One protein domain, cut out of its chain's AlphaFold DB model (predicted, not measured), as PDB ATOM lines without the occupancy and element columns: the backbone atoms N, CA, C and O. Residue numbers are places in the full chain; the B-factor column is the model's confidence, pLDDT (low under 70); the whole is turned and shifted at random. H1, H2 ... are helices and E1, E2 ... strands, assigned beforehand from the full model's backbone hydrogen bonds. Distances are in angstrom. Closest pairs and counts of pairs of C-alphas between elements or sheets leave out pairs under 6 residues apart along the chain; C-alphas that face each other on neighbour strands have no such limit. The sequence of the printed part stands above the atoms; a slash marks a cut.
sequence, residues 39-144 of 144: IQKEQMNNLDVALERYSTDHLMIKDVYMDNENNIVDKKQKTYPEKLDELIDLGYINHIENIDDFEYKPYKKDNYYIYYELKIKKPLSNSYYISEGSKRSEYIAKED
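This is residues 39 to 144 of the 144 residues of an uncharacterized protein of Megamonas funiformis YIT 11815 (UniProt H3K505). A three-stranded antiparallel sheet, E3 E4 E5, has the long helix H1 laid over one face and the helix H3 beside E4 at the sheet's own level. The hairpin E1 and E2 reaches out at one end and makes much of the length, while short H2 packs on H1, away from the sheet. The printed part has 106 residues with three named helices and five named strands, in the order H1 E1 E2 H2 E3 E4 E5 H3, mixed in class. It is only just loose, close to compact, with a radius of gyration of the C-alphas of 16.0 A and spans of 58 by 29 by 22 A.

Look first at the meander of E3, residues 102 to 109, E4, residues 112 to 121, and E5, residues 128 to 130, each strand the antiparallel neighbour of the one before. E3 and E4 form a hairpin, with N 105 and O 117 2.8 A apart, within hydrogen-bond range. E4 and E5 form another, with N 129 and O 120 at 2.8 A. H1, residues 39 to 57, is on one face of this sheet, giving two layers, helix over sheet; its height over the sheet is 10.3 A. It lies over E4 and runs along it, at 5 degrees on the local plane. H3, residues 132 to 142, stands at the sheet's level; its closest C-alphas to E4 are those of Ser 137 and Tyr 115, 4.9 A apart. H1 touches H3 with residues 48 to 52 alone, closest at the C-alphas of Asp 48 and Gly 133, 5.4 A, at a steep tilt of 40 degrees, the same way. H2, residues 85 to 89, is not on the sheet; it and H1 only just touch, with 3 pairs of C-alphas within 8 A, the closest those of Ala 50 and Leu 87, 7.0 A. The hairpin of E1, residues 59 to 66, and E2, residues 72 to 78, is antiparallel, with N 75 and O 63 at 2.8 A. E1 bends by 60 degrees at residue 62. In H1, H2 and H3 every O i to N i+4 pair is within hydrogen-bond range.

Find C-alpha 39 at (3.182, -32.819, 16.639); from there H1 runs 27.4 A to C-alpha 57. E1 covers 19.5 A and E2 19.4 A. E3 covers 22.9 A, and E4 runs 27.8 A from C-alpha 112 at (-12.747, -57.523, 2.895). H3 runs 15.7 A and ends at C-alpha 142, (-19.795, -45.837, 0.235).

The two C-alphas farthest apart, those of Asn 70 and Leu 124, are 59.2 A apart. The printed part has no cut. The link from H2 to E3, residues 90 to 101, is long. Only residues 143 to 144 have a pLDDT under 70; the mean of the printed part is 84.4.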
ATOM      1  N   ILE A  39       2.190 -31.782  16.976       90.56
ATOM      2  CA  ILE A  39       3.182 -32.819  16.639       90.56
ATOM      3  C   ILE A  39       2.486 -34.159  16.354       90.56
ATOM      4  O   ILE A  39       2.767 -34.814  15.351       90.56
ATOM      5  N   GLN A  40       1.520 -34.551  17.192       91.31
ATOM      6  CA  GLN A  40       0.740 -35.775  16.978       91.31
ATOM      7  C   GLN A  40      -0.056 -35.736  15.667       91.31
ATOM      8  O   GLN A  40      -0.153 -36.752  14.986       91.31
ATOM      9  N   LYS A  41      -0.601 -34.580  15.260       91.56
ATOM     10  CA  LYS A  41      -1.251 -34.447  13.943       91.56
ATOM     11  C   LYS A  41      -0.281 -34.681  12.793       91.56
ATOM     12  O   LYS A  41      -0.656 -35.319  11.815       91.56
ATOM     13  N   GLU A  42       0.936 -34.155  12.886       90.25
ATOM     14  CA  GLU A  42       1.957 -34.362  11.859       90.25
ATOM     15  C   GLU A  42       2.327 -35.847  11.749       90.25
ATOM     16  O   GLU A  42       2.335 -36.409  10.653       90.25
ATOM     17  N   GLN A  43       2.516 -36.517  12.887       90.38
ATOM     18  CA  GLN A  43       2.714 -37.966  12.936       90.38
ATOM     19  C   GLN A  43       1.512 -38.728  12.356       90.38
ATOM     20  O   GLN A  43       1.698 -39.676  11.593       90.38
ATOM     21  N   MET A  44       0.283 -38.287  12.640       92.00
ATOM     22  CA  MET A  44      -0.928 -38.883  12.077       92.00
ATOM     23  C   MET A  44      -0.982 -38.761  10.549       92.00
ATOM     24  O   MET A  44      -1.391 -39.701   9.878       92.00
ATOM     25  N   ASN A  45      -0.530 -37.641   9.981       90.69
ATOM     26  CA  ASN A  45      -0.442 -37.486   8.528       90.69
ATOM     27  C   ASN A  45       0.582 -38.455   7.920       90.69
ATOM     28  O   ASN A  45       0.340 -39.024   6.857       90.69
ATOM     29  N   ASN A  46       1.710 -38.683   8.598       90.12
ATOM     30  CA  ASN A  46       2.693 -39.677   8.163       90.12
ATOM     31  C   ASN A  46       2.115 -41.101   8.224       90.12
ATOM     32  O   ASN A  46       2.326 -41.883   7.295       90.12
ATOM     33  N   LEU A  47       1.337 -41.414   9.269       91.62
ATOM     34  CA  LEU A  47       0.594 -42.672   9.383       91.62
ATOM     35  C   LEU A  47      -0.426 -42.834   8.251       91.62
ATOM     36  O   LEU A  47      -0.473 -43.894   7.636       91.62
ATOM     37  N   ASP A  48      -1.184 -41.788   7.918       91.31
ATOM     38  CA  ASP A  48      -2.130 -41.798   6.795       91.31
ATOM     39  C   ASP A  48      -1.430 -42.115   5.463       91.31
ATOM     40  O   ASP A  48      -1.931 -42.907   4.664       91.31
ATOM     41  N   VAL A  49      -0.258 -41.519   5.212       90.19
ATOM     42  CA  VAL A  49       0.531 -41.784   3.997       90.19
ATOM     43  C   VAL A  49       1.035 -43.228   3.971       90.19
ATOM     44  O   VAL A  49       0.990 -43.876   2.925       90.19
ATOM     45  N   ALA A  50       1.501 -43.744   5.106       90.75
ATOM     46  CA  ALA A  50       1.958 -45.123   5.222       90.75
ATOM     47  C   ALA A  50       0.816 -46.132   5.036       90.75
ATOM     48  O   ALA A  50       0.981 -47.100   4.300       90.75
ATOM     49  N   LEU A  51      -0.353 -45.877   5.629       90.94
ATOM     50  CA  LEU A  51      -1.561 -46.683   5.445       90.94
ATOM     51  C   LEU A  51      -2.014 -46.690   3.985       90.94
ATOM     52  O   LEU A  51      -2.401 -47.734   3.462       90.94
ATOM     53  N   GLU A  52      -1.932 -45.548   3.301       88.56
ATOM     54  CA  GLU A  52      -2.242 -45.472   1.874       88.56
ATOM     55  C   GLU A  52      -1.268 -46.327   1.050       88.56
ATOM     56  O   GLU A  52      -1.720 -47.110   0.215       88.56
ATOM     57  N   ARG A  53       0.042 -46.252   1.328       88.06
ATOM     58  CA  ARG A  53       1.060 -47.083   0.658       88.06
ATOM     59  C   ARG A  53       0.864 -48.572   0.921       88.06
ATOM     60  O   ARG A  53       0.867 -49.363  -0.016       88.06
ATOM     61  N   TYR A  54       0.620 -48.948   2.175       89.56
ATOM     62  CA  TYR A  54       0.293 -50.326   2.526       89.56
ATOM     63  C   TYR A  54      -0.894 -50.817   1.693       89.56
ATOM     64  O   TYR A  54      -0.834 -51.890   1.099       89.56
ATOM     65  N   SER A  55      -1.943 -49.997   1.588       85.75
ATOM     66  CA  SER A  55      -3.167 -50.360   0.876       85.75
ATOM     67  C   SER A  55      -2.988 -50.534  -0.631       85.75
ATOM     68  O   SER A  55      -3.729 -51.303  -1.244       85.75
ATOM     69  N   THR A  56      -2.018 -49.838  -1.234       84.19
ATOM     70  CA  THR A  56      -1.674 -49.991  -2.653       84.19
ATOM     71  C   THR A  56      -0.771 -51.188  -2.915       84.19
ATOM     72  O   THR A  56      -0.879 -51.797  -3.978       84.19
ATOM     73  N   ASP A  57       0.085 -51.540  -1.958       84.88
ATOM     74  CA  ASP A  57       1.000 -52.677  -2.082       84.88
ATOM     75  C   ASP A  57       0.289 -54.004  -1.777       84.88
ATOM     76  O   ASP A  57       0.575 -55.032  -2.391       84.88
ATOM     77  N   HIS A  58      -0.693 -53.972  -0.875       81.88
ATOM     78  CA  HIS A  58      -1.454 -55.130  -0.420       81.88
ATOM     79  C   HIS A  58      -2.876 -55.094  -0.993       81.88
ATOM     80  O   HIS A  58      -3.863 -54.953  -0.275       81.88
ATOM     81  N   LEU A  59      -3.001 -55.204  -2.315       81.44
ATOM     82  CA  LEU A  59      -4.309 -55.286  -2.971       81.44
ATOM     83  C   LEU A  59      -4.847 -56.721  -2.946       81.44
ATOM     84  O   LEU A  59      -4.161 -57.658  -3.354       81.44
ATOM     85  N   MET A  60      -6.104 -56.885  -2.537       77.06
ATOM     86  CA  MET A  60      -6.819 -58.162  -2.600       77.06
ATOM     87  C   MET A  60      -7.729 -58.199  -3.832       77.06
ATOM     88  O   MET A  60      -8.342 -57.193  -4.187       77.06
ATOM     89  N   ILE A  61      -7.835 -59.350  -4.496       74.00
ATOM     90  CA  ILE A  61      -8.787 -59.533  -5.601       74.00
ATOM     91  C   ILE A  61     -10.187 -59.678  -4.995       74.00
ATOM     92  O   ILE A  61     -10.438 -60.598  -4.214       74.00
ATOM     93  N   LYS A  62     -11.077 -58.738  -5.321       73.12
ATOM     94  CA  LYS A  62     -12.475 -58.714  -4.875       73.12
ATOM     95  C   LYS A  62     -13.334 -59.581  -5.785       73.12
ATOM     96  O   LYS A  62     -13.963 -60.509  -5.302       73.12
ATOM     97  N   ASP A  63     -13.279 -59.305  -7.086       70.00
ATOM     98  CA  ASP A  63     -14.042 -60.003  -8.120       70.00
ATOM     99  C   ASP A  63     -13.220 -60.123  -9.402       70.00
ATOM    100  O   ASP A  63     -12.367 -59.283  -9.686       70.00
ATOM    101  N   VAL A  64     -13.520 -61.144 -10.199       71.44
ATOM    102  CA  VAL A  64     -12.973 -61.333 -11.545       71.44
ATOM    103  C   VAL A  64     -14.152 -61.414 -12.503       71.44
ATOM    104  O   VAL A  64     -15.021 -62.272 -12.337       71.44
ATOM    105  N   TYR A  65     -14.208 -60.523 -13.488       76.50
ATOM    106  CA  TYR A  65     -15.267 -60.518 -14.498       76.50
ATOM    107  C   TYR A  65     -14.683 -60.385 -15.904       76.50
ATOM    108  O   TYR A  65     -13.564 -59.913 -16.085       76.50
ATOM    109  N   MET A  66     -15.439 -60.833 -16.907       71.25
ATOM    110  CA  MET A  66     -15.096 -60.595 -18.307       71.25
ATOM    111  C   MET A  66     -15.732 -59.288 -18.768       71.25
ATOM    112  O   MET A  66     -16.926 -59.072 -18.548       71.25
ATOM    113  N   ASP A  67     -14.934 -58.412 -19.371       76.75
ATOM    114  CA  ASP A  67     -15.442 -57.200 -20.004       76.75
ATOM    115  C   ASP A  67     -16.153 -57.510 -21.336       76.75
ATOM    116  O   ASP A  67     -16.185 -58.645 -21.821       76.75
ATOM    117  N   ASN A  68     -16.733 -56.477 -21.949       77.75
ATOM    118  CA  ASN A  68     -17.434 -56.596 -23.233       77.75
ATOM    119  C   ASN A  68     -16.506 -56.959 -24.413       77.75
ATOM    120  O   ASN A  68     -16.996 -57.237 -25.506       77.75
ATOM    121  N   GLU A  69     -15.190 -56.949 -24.207       81.38
ATOM    122  CA  GLU A  69     -14.148 -57.278 -25.180       81.38
ATOM    123  C   GLU A  69     -13.523 -58.661 -24.911       81.38
ATOM    124  O   GLU A  69     -12.524 -59.020 -25.535       81.38
ATOM    125  N   ASN A  70     -14.137 -59.472 -24.034       77.50
ATOM    126  CA  ASN A  70     -13.652 -60.785 -23.593       77.50
ATOM    127  C   ASN A  70     -12.317 -60.756 -22.820       77.50
ATOM    128  O   ASN A  70     -11.676 -61.800 -22.656       77.50
ATOM    129  N   ASN A  71     -11.897 -59.605 -22.293       80.19
ATOM    130  CA  ASN A  71     -10.741 -59.535 -21.407       80.19
ATOM    131  C   ASN A  71     -11.148 -59.877 -19.974       80.19
ATOM    132  O   ASN A  71     -12.200 -59.464 -19.484       80.19
ATOM    133  N   ILE A  72     -10.283 -60.614 -19.282       76.81
ATOM    134  CA  ILE A  72     -10.426 -60.880 -17.850       76.81
ATOM    135  C   ILE A  72      -9.968 -59.627 -17.100       76.81
ATOM    136  O   ILE A  72      -8.806 -59.231 -17.207       76.81
ATOM    137  N   VAL A  73     -10.882 -59.006 -16.356       76.75
ATOM    138  CA  VAL A  73     -10.617 -57.826 -15.532       76.75
ATOM    139  C   VAL A  73     -10.768 -58.194 -14.060       76.75
ATOM    140  O   VAL A  73     -11.829 -58.634 -13.612       76.75
ATOM    141  N   ASP A  74      -9.700 -57.965 -13.297       77.81
ATOM    142  CA  ASP A  74      -9.683 -58.169 -11.851       77.81
ATOM    143  C   ASP A  74     -10.074 -56.870 -11.133       77.81
ATOM    144  O   ASP A  74      -9.349 -55.866 -11.184       77.81
ATOM    145  N   LYS A  75     -11.189 -56.879 -10.396       76.69
ATOM    146  CA  LYS A  75     -11.530 -55.806  -9.457       76.69
ATOM    147  C   LYS A  75     -10.669 -55.978  -8.207       76.69
ATOM    148  O   LYS A  75     -10.870 -56.901  -7.420       76.69
ATOM    149  N   LYS A  76      -9.698 -55.085  -8.019       77.31
ATOM    150  CA  LYS A  76      -8.832 -55.052  -6.832       77.31
ATOM    151  C   LYS A  76      -9.446 -54.184  -5.735       77.31
ATOM    152  O   LYS A  76     -10.031 -53.143  -6.020       77.31
ATOM    153  N   GLN A  77      -9.267 -54.591  -4.484       77.19
ATOM    154  CA  GLN A  77      -9.692 -53.866  -3.293       77.19
ATOM    155  C   GLN A  77      -8.493 -53.591  -2.385       77.19
ATOM    156  O   GLN A  77      -7.629 -54.446  -2.186       77.19
ATOM    157  N   LYS A  78      -8.455 -52.371  -1.845       81.44
ATOM    158  CA  LYS A  78      -7.467 -51.935  -0.858       81.44
ATOM    159  C   LYS A  78      -7.599 -52.741   0.429       81.44
ATOM    160  O   LYS A  78      -8.709 -53.038   0.862       81.44
ATOM    161  N   THR A  79      -6.469 -53.056   1.048       83.94
ATOM    162  CA  THR A  79      -6.438 -53.641   2.391       83.94
ATOM    163  C   THR A  79      -5.770 -52.698   3.377       83.94
ATOM    164  O   THR A  79      -5.107 -51.735   2.993       83.94
ATOM    165  N   TYR A  80      -5.987 -52.956   4.660       88.00
ATOM    166  CA  TYR A  80      -5.401 -52.189   5.745       88.00
ATOM    167  C   TYR A  80      -4.820 -53.165   6.774       88.00
ATOM    168  O   TYR A  80      -5.356 -54.270   6.905       88.00
ATOM    169  N   PRO A  81      -3.738 -52.796   7.476       88.94
ATOM    170  CA  PRO A  81      -3.153 -53.654   8.501       88.94
ATOM    171  C   PRO A  81      -4.126 -53.848   9.671       88.94
ATOM    172  O   PRO A  81      -5.039 -53.044   9.874       88.94
ATOM    173  N   GLU A  82      -3.953 -54.905  10.470       88.56
ATOM    174  CA  GLU A  82      -4.787 -55.079  11.669       88.56
ATOM    175  C   GLU A  82      -4.344 -54.145  12.795       88.56
ATOM    176  O   GLU A  82      -5.180 -53.624  13.540       88.56
ATOM    177  N   LYS A  83      -3.034 -53.906  12.893       89.56
ATOM    178  CA  LYS A  83      -2.415 -53.010  13.873       89.56
ATOM    179  C   LYS A  83      -1.472 -52.018  13.206       89.56
ATOM    180  O   LYS A  83      -0.817 -52.335  12.220       89.56
ATOM    181  N   LEU A  84      -1.342 -50.831  13.797       88.50
ATOM    182  CA  LEU A  84      -0.385 -49.824  13.324       88.50
ATOM    183  C   LEU A  84       1.076 -50.289  13.441       88.50
ATOM    184  O   LEU A  84       1.890 -49.882  12.617       88.50
ATOM    185  N   ASP A  85       1.397 -51.158  14.406       86.38
ATOM    186  CA  ASP A  85       2.746 -51.725  14.576       86.38
ATOM    187  C   ASP A  85       3.241 -52.454  13.317       86.38
ATOM    188  O   ASP A  85       4.424 -52.392  12.989       86.38
ATOM    189  N   GLU A  86       2.335 -53.066  12.546       86.69
ATOM    190  CA  GLU A  86       2.691 -53.764  11.305       86.69
ATOM    191  C   GLU A  86       3.327 -52.819  10.277       86.69
ATOM    192  O   GLU A  86       4.163 -53.239   9.480       86.69
ATOM    193  N   LEU A  87       2.980 -51.526  10.299       87.44
ATOM    194  CA  LEU A  87       3.606 -50.533   9.422       87.44
ATOM    195  C   LEU A  87       5.075 -50.296   9.783       87.44
ATOM    196  O   LEU A  87       5.868 -49.960   8.904       87.44
ATOM    197  N   ILE A  88       5.438 -50.460  11.057       86.94
ATOM    198  CA  ILE A  88       6.822 -50.360  11.523       86.94
ATOM    199  C   ILE A  88       7.571 -51.635  11.137       86.94
ATOM    200  O   ILE A  88       8.627 -51.556  10.511       86.94
ATOM    201  N   ASP A  89       6.991 -52.800  11.432       86.75
ATOM    202  CA  ASP A  89       7.599 -54.106  11.150       86.75
ATOM    203  C   ASP A  89       7.884 -54.308   9.654       86.75
ATOM    204  O   ASP A  89       8.910 -54.874   9.272       86.75
ATOM    205  N   LEU A  90       6.996 -53.803   8.795       87.06
ATOM    206  CA  LEU A  90       7.126 -53.868   7.339       87.06
ATOM    207  C   LEU A  90       7.947 -52.710   6.745       87.06
ATOM    208  O   LEU A  90       8.147 -52.660   5.532       87.06
ATOM    209  N   GLY A  91       8.436 -51.780   7.571       85.31
ATOM    210  CA  GLY A  91       9.304 -50.683   7.141       85.31
ATOM    211  C   GLY A  91       8.598 -49.553   6.382       85.31
ATOM    212  O   GLY A  91       9.261 -48.766   5.707       85.31
ATOM    213  N   TYR A  92       7.271 -49.435   6.491       85.94
ATOM    214  CA  TYR A  92       6.534 -48.278   5.964       85.94
ATOM    215  C   TYR A  92       6.788 -47.012   6.788       85.94
ATOM    216  O   TYR A  92       6.700 -45.902   6.253       85.94
ATOM    217  N   ILE A  93       7.103 -47.172   8.076       86.69
ATOM    218  CA  ILE A  93       7.418 -46.089   9.010       86.69
ATOM    219  C   ILE A  93       8.625 -46.496   9.855       86.69
ATOM    220  O   ILE A  93       8.730 -47.633  10.295       86.69
ATOM    221  N   ASN A  94       9.523 -45.545  10.118       80.75
ATOM    222  CA  ASN A  94      10.720 -45.808  10.918       80.75
ATOM    223  C   ASN A  94      10.431 -45.872  12.425       80.75
ATOM    224  O   ASN A  94      11.043 -46.657  13.141       80.75
ATOM    225  N   HIS A  95       9.564 -44.987  12.921       78.62
ATOM    226  CA  HIS A  95       9.268 -44.850  14.342       78.62
ATOM    227  C   HIS A  95       7.973 -44.058  14.562       78.62
ATOM    228  O   HIS A  95       7.686 -43.115  13.823       78.62
ATOM    229  N   ILE A  96       7.239 -44.415  15.614       78.81
ATOM    230  CA  ILE A  96       6.130 -43.646  16.182       78.81
ATOM    231  C   ILE A  96       6.485 -43.420  17.653       78.81
ATOM    232  O   ILE A  96       6.739 -44.392  18.362       78.81
ATOM    233  N   GLU A  97       6.523 -42.164  18.109       76.31
ATOM    234  CA  GLU A  97       6.948 -41.836  19.483       76.31
ATOM    235  C   GLU A  97       6.087 -42.515  20.545       76.31
ATOM    236  O   GLU A  97       6.609 -43.034  21.529       76.31
ATOM    237  N   ASN A  98       4.769 -42.506  20.354       83.50
ATOM    238  CA  ASN A  98       3.839 -43.124  21.281       83.50
ATOM    239  C   ASN A  98       2.612 -43.631  20.527       83.50
ATOM    240  O   ASN A  98       1.711 -42.861  20.197       83.50
ATOM    241  N   ILE A  99       2.594 -44.925  20.213       82.06
ATOM    242  CA  ILE A  99       1.527 -45.508  19.395       82.06
ATOM    243  C   ILE A  99       0.164 -45.470  20.096       82.06
ATOM    244  O   ILE A  99      -0.855 -45.292  19.436       82.06
ATOM    245  N   ASP A 100       0.162 -45.514  21.431       85.00
ATOM    246  CA  ASP A 100      -1.044 -45.450  22.263       85.00
ATOM    247  C   ASP A 100      -1.756 -44.089  22.194       85.00
ATOM    248  O   ASP A 100      -2.920 -43.975  22.577       85.00
ATOM    249  N   ASP A 101      -1.084 -43.043  21.692       86.94
ATOM    250  CA  ASP A 101      -1.717 -41.742  21.459       86.94
ATOM    251  C   ASP A 101      -2.683 -41.779  20.249       86.94
ATOM    252  O   ASP A 101      -3.507 -40.869  20.090       86.94
ATOM    253  N   PHE A 102      -2.612 -42.827  19.415       91.00
ATOM    254  CA  PHE A 102      -3.404 -43.004  18.200       91.00
ATOM    255  C   PHE A 102      -4.417 -44.139  18.355       91.00
ATOM    256  O   PHE A 102      -4.073 -45.306  18.525       91.00
ATOM    257  N   GLU A 103      -5.699 -43.816  18.210       92.75
ATOM    258  CA  GLU A 103      -6.751 -44.822  18.120       92.75
ATOM    259  C   GLU A 103      -6.920 -45.234  16.654       92.75
ATOM    260  O   GLU A 103      -7.425 -44.462  15.834       92.75
ATOM    261  N   TYR A 104      -6.501 -46.459  16.337       93.12
ATOM    262  CA  TYR A 104      -6.638 -47.059  15.016       93.12
ATOM    263  C   TYR A 104      -7.597 -48.245  15.033       93.12
ATOM    264  O   TYR A 104      -7.496 -49.136  15.880       93.12
ATOM    265  N   LYS A 105      -8.518 -48.274  14.070       92.38
ATOM    266  CA  LYS A 105      -9.442 -49.384  13.875       92.38
ATOM    267  C   LYS A 105      -9.725 -49.616  12.390       92.38
ATOM    268  O   LYS A 105     -10.385 -48.784  11.762       92.38
ATOM    269  N   PRO A 106      -9.302 -50.753  11.822       90.38
ATOM    270  CA  PRO A 106      -9.738 -51.160  10.499       90.38
ATOM    271  C   PRO A 106     -11.153 -51.752  10.569       90.38
ATOM    272  O   PRO A 106     -11.502 -52.481  11.502       90.38
ATOM    273  N   TYR A 107     -11.975 -51.466   9.563       88.62
ATOM    274  CA  TYR A 107     -13.325 -52.004   9.430       88.62
ATOM    275  C   TYR A 107     -13.362 -53.040   8.312       88.62
ATOM    276  O   TYR A 107     -13.050 -52.744   7.157       88.62
ATOM    277  N   LYS A 108     -13.772 -54.260   8.666       86.19
ATOM    278  CA  LYS A 108     -13.961 -55.368   7.728       86.19
ATOM    279  C   LYS A 108     -15.448 -55.680   7.574       86.19
ATOM    280  O   LYS A 108     -16.197 -55.617   8.550       86.19
ATOM    281  N   LYS A 109     -15.861 -56.049   6.365       81.12
ATOM    282  CA  LYS A 109     -17.152 -56.689   6.089       81.12
ATOM    283  C   LYS A 109     -16.874 -57.980   5.349       81.12
ATOM    284  O   LYS A 109     -16.137 -57.989   4.365       81.12
ATOM    285  N   ASP A 110     -17.434 -59.059   5.877       80.00
ATOM    286  CA  ASP A 110     -17.101 -60.422   5.479       80.00
ATOM    287  C   ASP A 110     -15.581 -60.652   5.599       80.00
ATOM    288  O   ASP A 110     -15.053 -60.612   6.710       80.00
ATOM    289  N   ASN A 111     -14.869 -60.804   4.477       75.25
ATOM    290  CA  ASN A 111     -13.411 -60.980   4.429       75.25
ATOM    291  C   ASN A 111     -12.651 -59.771   3.862       75.25
ATOM    292  O   ASN A 111     -11.435 -59.840   3.690       75.25
ATOM    293  N   TYR A 112     -13.341 -58.669   3.572       75.12
ATOM    294  CA  TYR A 112     -12.747 -57.523   2.895       75.12
ATOM    295  C   TYR A 112     -12.657 -56.314   3.820       75.12
ATOM    296  O   TYR A 112     -13.617 -55.946   4.504       75.12
ATOM    297  N   TYR A 113     -11.495 -55.668   3.813       79.81
ATOM    298  CA  TYR A 113     -11.310 -54.369   4.447       79.81
ATOM    299  C   TYR A 113     -12.054 -53.304   3.650       79.81
ATOM    300  O   TYR A 113     -11.851 -53.171   2.445       79.81
ATOM    301  N   ILE A 114     -12.922 -52.551   4.318       81.75
ATOM    302  CA  ILE A 114     -13.728 -51.520   3.667       81.75
ATOM    303  C   ILE A 114     -13.067 -50.151   3.831       81.75
ATOM    304  O   ILE A 114     -12.817 -49.456   2.854       81.75
ATOM    305  N   TYR A 115     -12.771 -49.771   5.072       87.69
ATOM    306  CA  TYR A 115     -12.159 -48.494   5.430       87.69
ATOM    307  C   TYR A 115     -11.439 -48.627   6.775       87.69
ATOM    308  O   TYR A 115     -11.528 -49.667   7.436       87.69
ATOM    309  N   TYR A 116     -10.734 -47.585   7.204       90.94
ATOM    310  CA  TYR A 116     -10.165 -47.512   8.548       90.94
ATOM    311  C   TYR A 116     -10.538 -46.200   9.232       90.94
ATOM    312  O   TYR A 116     -10.864 -45.203   8.591       90.94
ATOM    313  N   GLU A 117     -10.476 -46.212  10.556       92.94
ATOM    314  CA  GLU A 117     -10.576 -45.026  11.392       92.94
ATOM    315  C   GLU A 117      -9.266 -44.865  12.158       92.94
ATOM    316  O   GLU A 117      -8.869 -45.741  12.920       92.94
ATOM    317  N   LEU A 118      -8.600 -43.743  11.932       93.88
ATOM    318  CA  LEU A 118      -7.428 -43.269  12.644       93.88
ATOM    319  C   LEU A 118      -7.790 -41.925  13.271       93.88
ATOM    320  O   LEU A 118      -8.170 -40.973  12.577       93.88
ATOM    321  N   LYS A 119      -7.700 -41.846  14.595       94.38
ATOM    322  CA  LYS A 119      -8.041 -40.634  15.335       94.38
ATOM    323  C   LYS A 119      -7.141 -40.416  16.539       94.38
ATOM    324  O   LYS A 119      -6.636 -41.354  17.142       94.38
ATOM    325  N   ILE A 120      -7.013 -39.153  16.917       93.50
ATOM    326  CA  ILE A 120      -6.288 -38.714  18.110       93.50
ATOM    327  C   ILE A 120      -7.209 -37.866  18.985       93.50
ATOM    328  O   ILE A 120      -8.033 -37.087  18.487       93.50
ATOM    329  N   LYS A 121      -7.107 -38.015  20.306       92.25
ATOM    330  CA  LYS A 121      -7.931 -37.242  21.243       92.25
ATOM    331  C   LYS A 121      -7.457 -35.790  21.279       92.25
ATOM    332  O   LYS A 121      -6.271 -35.524  21.447       92.25
ATOM    333  N   LYS A 122      -8.381 -34.832  21.154       90.81
ATOM    334  CA  LYS A 122      -8.020 -33.414  21.270       90.81
ATOM    335  C   LYS A 122      -7.656 -33.085  22.724       90.81
ATOM    336  O   LYS A 122      -8.374 -33.510  23.635       90.81
ATOM    337  N   PRO A 123      -6.594 -32.298  22.966       89.62
ATOM    338  CA  PRO A 123      -6.226 -31.899  24.314       89.62
ATOM    339  C   PRO A 123      -7.376 -31.118  24.949       89.62
ATOM    340  O   PRO A 123      -8.036 -30.321  24.282       89.62
ATOM    341  N   LEU A 124      -7.603 -31.351  26.246       86.06
ATOM    342  CA  LEU A 124      -8.597 -30.622  27.047       86.06
ATOM    343  C   LEU A 124     -10.039 -30.709  26.508       86.06
ATOM    344  O   LEU A 124     -10.876 -29.864  26.819       86.06
ATOM    345  N   SER A 125     -10.341 -31.729  25.702       88.38
ATOM    346  CA  SER A 125     -11.641 -31.924  25.067       88.38
ATOM    347  C   SER A 125     -12.044 -33.401  25.066       88.38
ATOM    348  O   SER A 125     -11.207 -34.302  25.106       88.38
ATOM    349  N   ASN A 126     -13.353 -33.650  24.982       89.00
ATOM    350  CA  ASN A 126     -13.926 -34.987  24.785       89.00
ATOM    351  C   ASN A 126     -14.105 -35.347  23.301       89.00
ATOM    352  O   ASN A 126     -14.694 -36.374  22.979       89.00
ATOM    353  N   SER A 127     -13.640 -34.488  22.394       91.69
ATOM    354  CA  SER A 127     -13.695 -34.727  20.955       91.69
ATOM    355  C   SER A 127     -12.385 -35.280  20.410       91.69
ATOM    356  O   SER A 127     -11.309 -35.105  20.984       91.69
ATOM    357  N   TYR A 128     -12.499 -35.918  19.252       93.06
ATOM    358  CA  TYR A 128     -11.390 -36.500  18.517       93.06
ATOM    359  C   TYR A 128     -11.106 -35.692  17.255       93.06
ATOM    360  O   TYR A 128     -11.991 -35.044  16.685       93.06
ATOM    361  N   TYR A 129      -9.850 -35.700  16.830       92.62
ATOM    362  CA  TYR A 129      -9.474 -35.346  15.475       92.62
ATOM    363  C   TYR A 129      -9.343 -36.635  14.674       92.62
ATOM    364  O   TYR A 129      -8.626 -37.539  15.086       92.62
ATOM    365  N   ILE A 130     -10.092 -36.716  13.579       92.75
ATOM    366  CA  ILE A 130     -10.125 -37.870  12.680       92.75
ATOM    367  C   ILE A 130      -9.246 -37.535  11.482       92.75
ATOM    368  O   ILE A 130      -9.375 -36.435  10.930       92.75
ATOM    369  N   SER A 131      -8.385 -38.472  11.095       93.88
ATOM    370  CA  SER A 131      -7.475 -38.307   9.970       93.88
ATOM    371  C   SER A 131      -8.221 -38.118   8.647       93.88
ATOM    372  O   SER A 131      -9.331 -38.624   8.450       93.88
ATOM    373  N   GLU A 132      -7.635 -37.355   7.724       91.00
ATOM    374  CA  GLU A 132      -8.246 -37.146   6.406       91.00
ATOM    375  C   GLU A 132      -8.227 -38.441   5.581       91.00
ATOM    376  O   GLU A 132      -9.164 -38.702   4.821       91.00
ATOM    377  N   GLY A 133      -7.214 -39.294   5.778       86.19
ATOM    378  CA  GLY A 133      -7.162 -40.633   5.194       86.19
ATOM    379  C   GLY A 133      -8.346 -41.508   5.614       86.19
ATOM    380  O   GLY A 133      -8.969 -42.142   4.758       86.19
ATOM    381  N   SER A 134      -8.740 -41.446   6.889       88.06
ATOM    382  CA  SER A 134      -9.907 -42.170   7.410       88.06
ATOM    383  C   SER A 134     -11.192 -41.756   6.702       88.06
ATOM    384  O   SER A 134     -11.902 -42.598   6.152       88.06
ATOM    385  N   LYS A 135     -11.457 -40.443   6.625       85.62
ATOM    386  CA  LYS A 135     -12.652 -39.902   5.952       85.62
ATOM    387  C   LYS A 135     -12.690 -40.277   4.474       85.62
ATOM    388  O   LYS A 135     -13.741 -40.648   3.958       85.62
ATOM    389  N   ARG A 136     -11.543 -40.189   3.792       82.81
ATOM    390  CA  ARG A 136     -11.420 -40.557   2.377       82.81
ATOM    391  C   ARG A 136     -11.706 -42.040   2.165       82.81
ATOM    392  O   ARG A 136     -12.438 -42.379   1.240       82.81
ATOM    393  N   SER A 137     -11.161 -42.910   3.016       81.75
ATOM    394  CA  SER A 137     -11.393 -44.354   2.917       81.75
ATOM    395  C   SER A 137     -12.869 -44.713   3.123       81.75
ATOM    396  O   SER A 137     -13.422 -45.484   2.345       81.75
ATOM    397  N   GLU A 138     -13.539 -44.083   4.093       79.75
ATOM    398  CA  GLU A 138     -14.970 -44.284   4.344       79.75
ATOM    399  C   GLU A 138     -15.844 -43.765   3.191       79.75
ATOM    400  O   GLU A 138     -16.873 -44.357   2.871       79.75
ATOM    401  N   TYR A 139     -15.456 -42.659   2.555       76.50
ATOM    402  CA  TYR A 139     -16.174 -42.135   1.396       76.50
ATOM    403  C   TYR A 139     -16.081 -43.090   0.197       76.50
ATOM    404  O   TYR A 139     -17.114 -43.475  -0.342       76.50
ATOM    405  N   ILE A 140     -14.873 -43.552  -0.149       73.69
ATOM    406  CA  ILE A 140     -14.651 -44.530  -1.234       73.69
ATOM    407  C   ILE A 140     -15.450 -45.815  -0.977       73.69
ATOM    408  O   ILE A 140     -16.051 -46.376  -1.886       73.69
ATOM    409  N   ALA A 141     -15.507 -46.254   0.279       70.00
ATOM    410  CA  ALA A 141     -16.280 -47.414   0.699       70.00
ATOM    411  C   ALA A 141     -17.797 -47.305   0.454       70.00
ATOM    412  O   ALA A 141     -18.461 -48.331   0.338       70.00
ATOM    413  N   LYS A 142     -18.357 -46.089   0.439       73.19
ATOM    414  CA  LYS A 142     -19.795 -45.837   0.235       73.19
ATOM    415  C   LYS A 142     -20.179 -45.680  -1.237       73.19
ATOM    416  O   LYS A 142     -21.371 -45.654  -1.527       73.19
ATOM    417  N   GLU A 143     -19.204 -45.516  -2.130       62.91
ATOM    418  CA  GLU A 143     -19.440 -45.397  -3.576       62.91
ATOM    419  C   GLU A 143     -19.624 -46.762  -4.276       62.91
ATOM    420  O   GLU A 143     -20.089 -46.785  -5.415       62.91
ATOM    421  N   ASP A 144     -19.286 -47.872  -3.606       55.78
ATOM    422  CA  ASP A 144     -19.469 -49.270  -4.054       55.78
ATOM    423  C   ASP A 144     -20.884 -49.812  -3.751       55.78
ATOM    424  O   ASP A 144     -21.414 -50.562  -4.605       55.78
TER     425      ASP A 144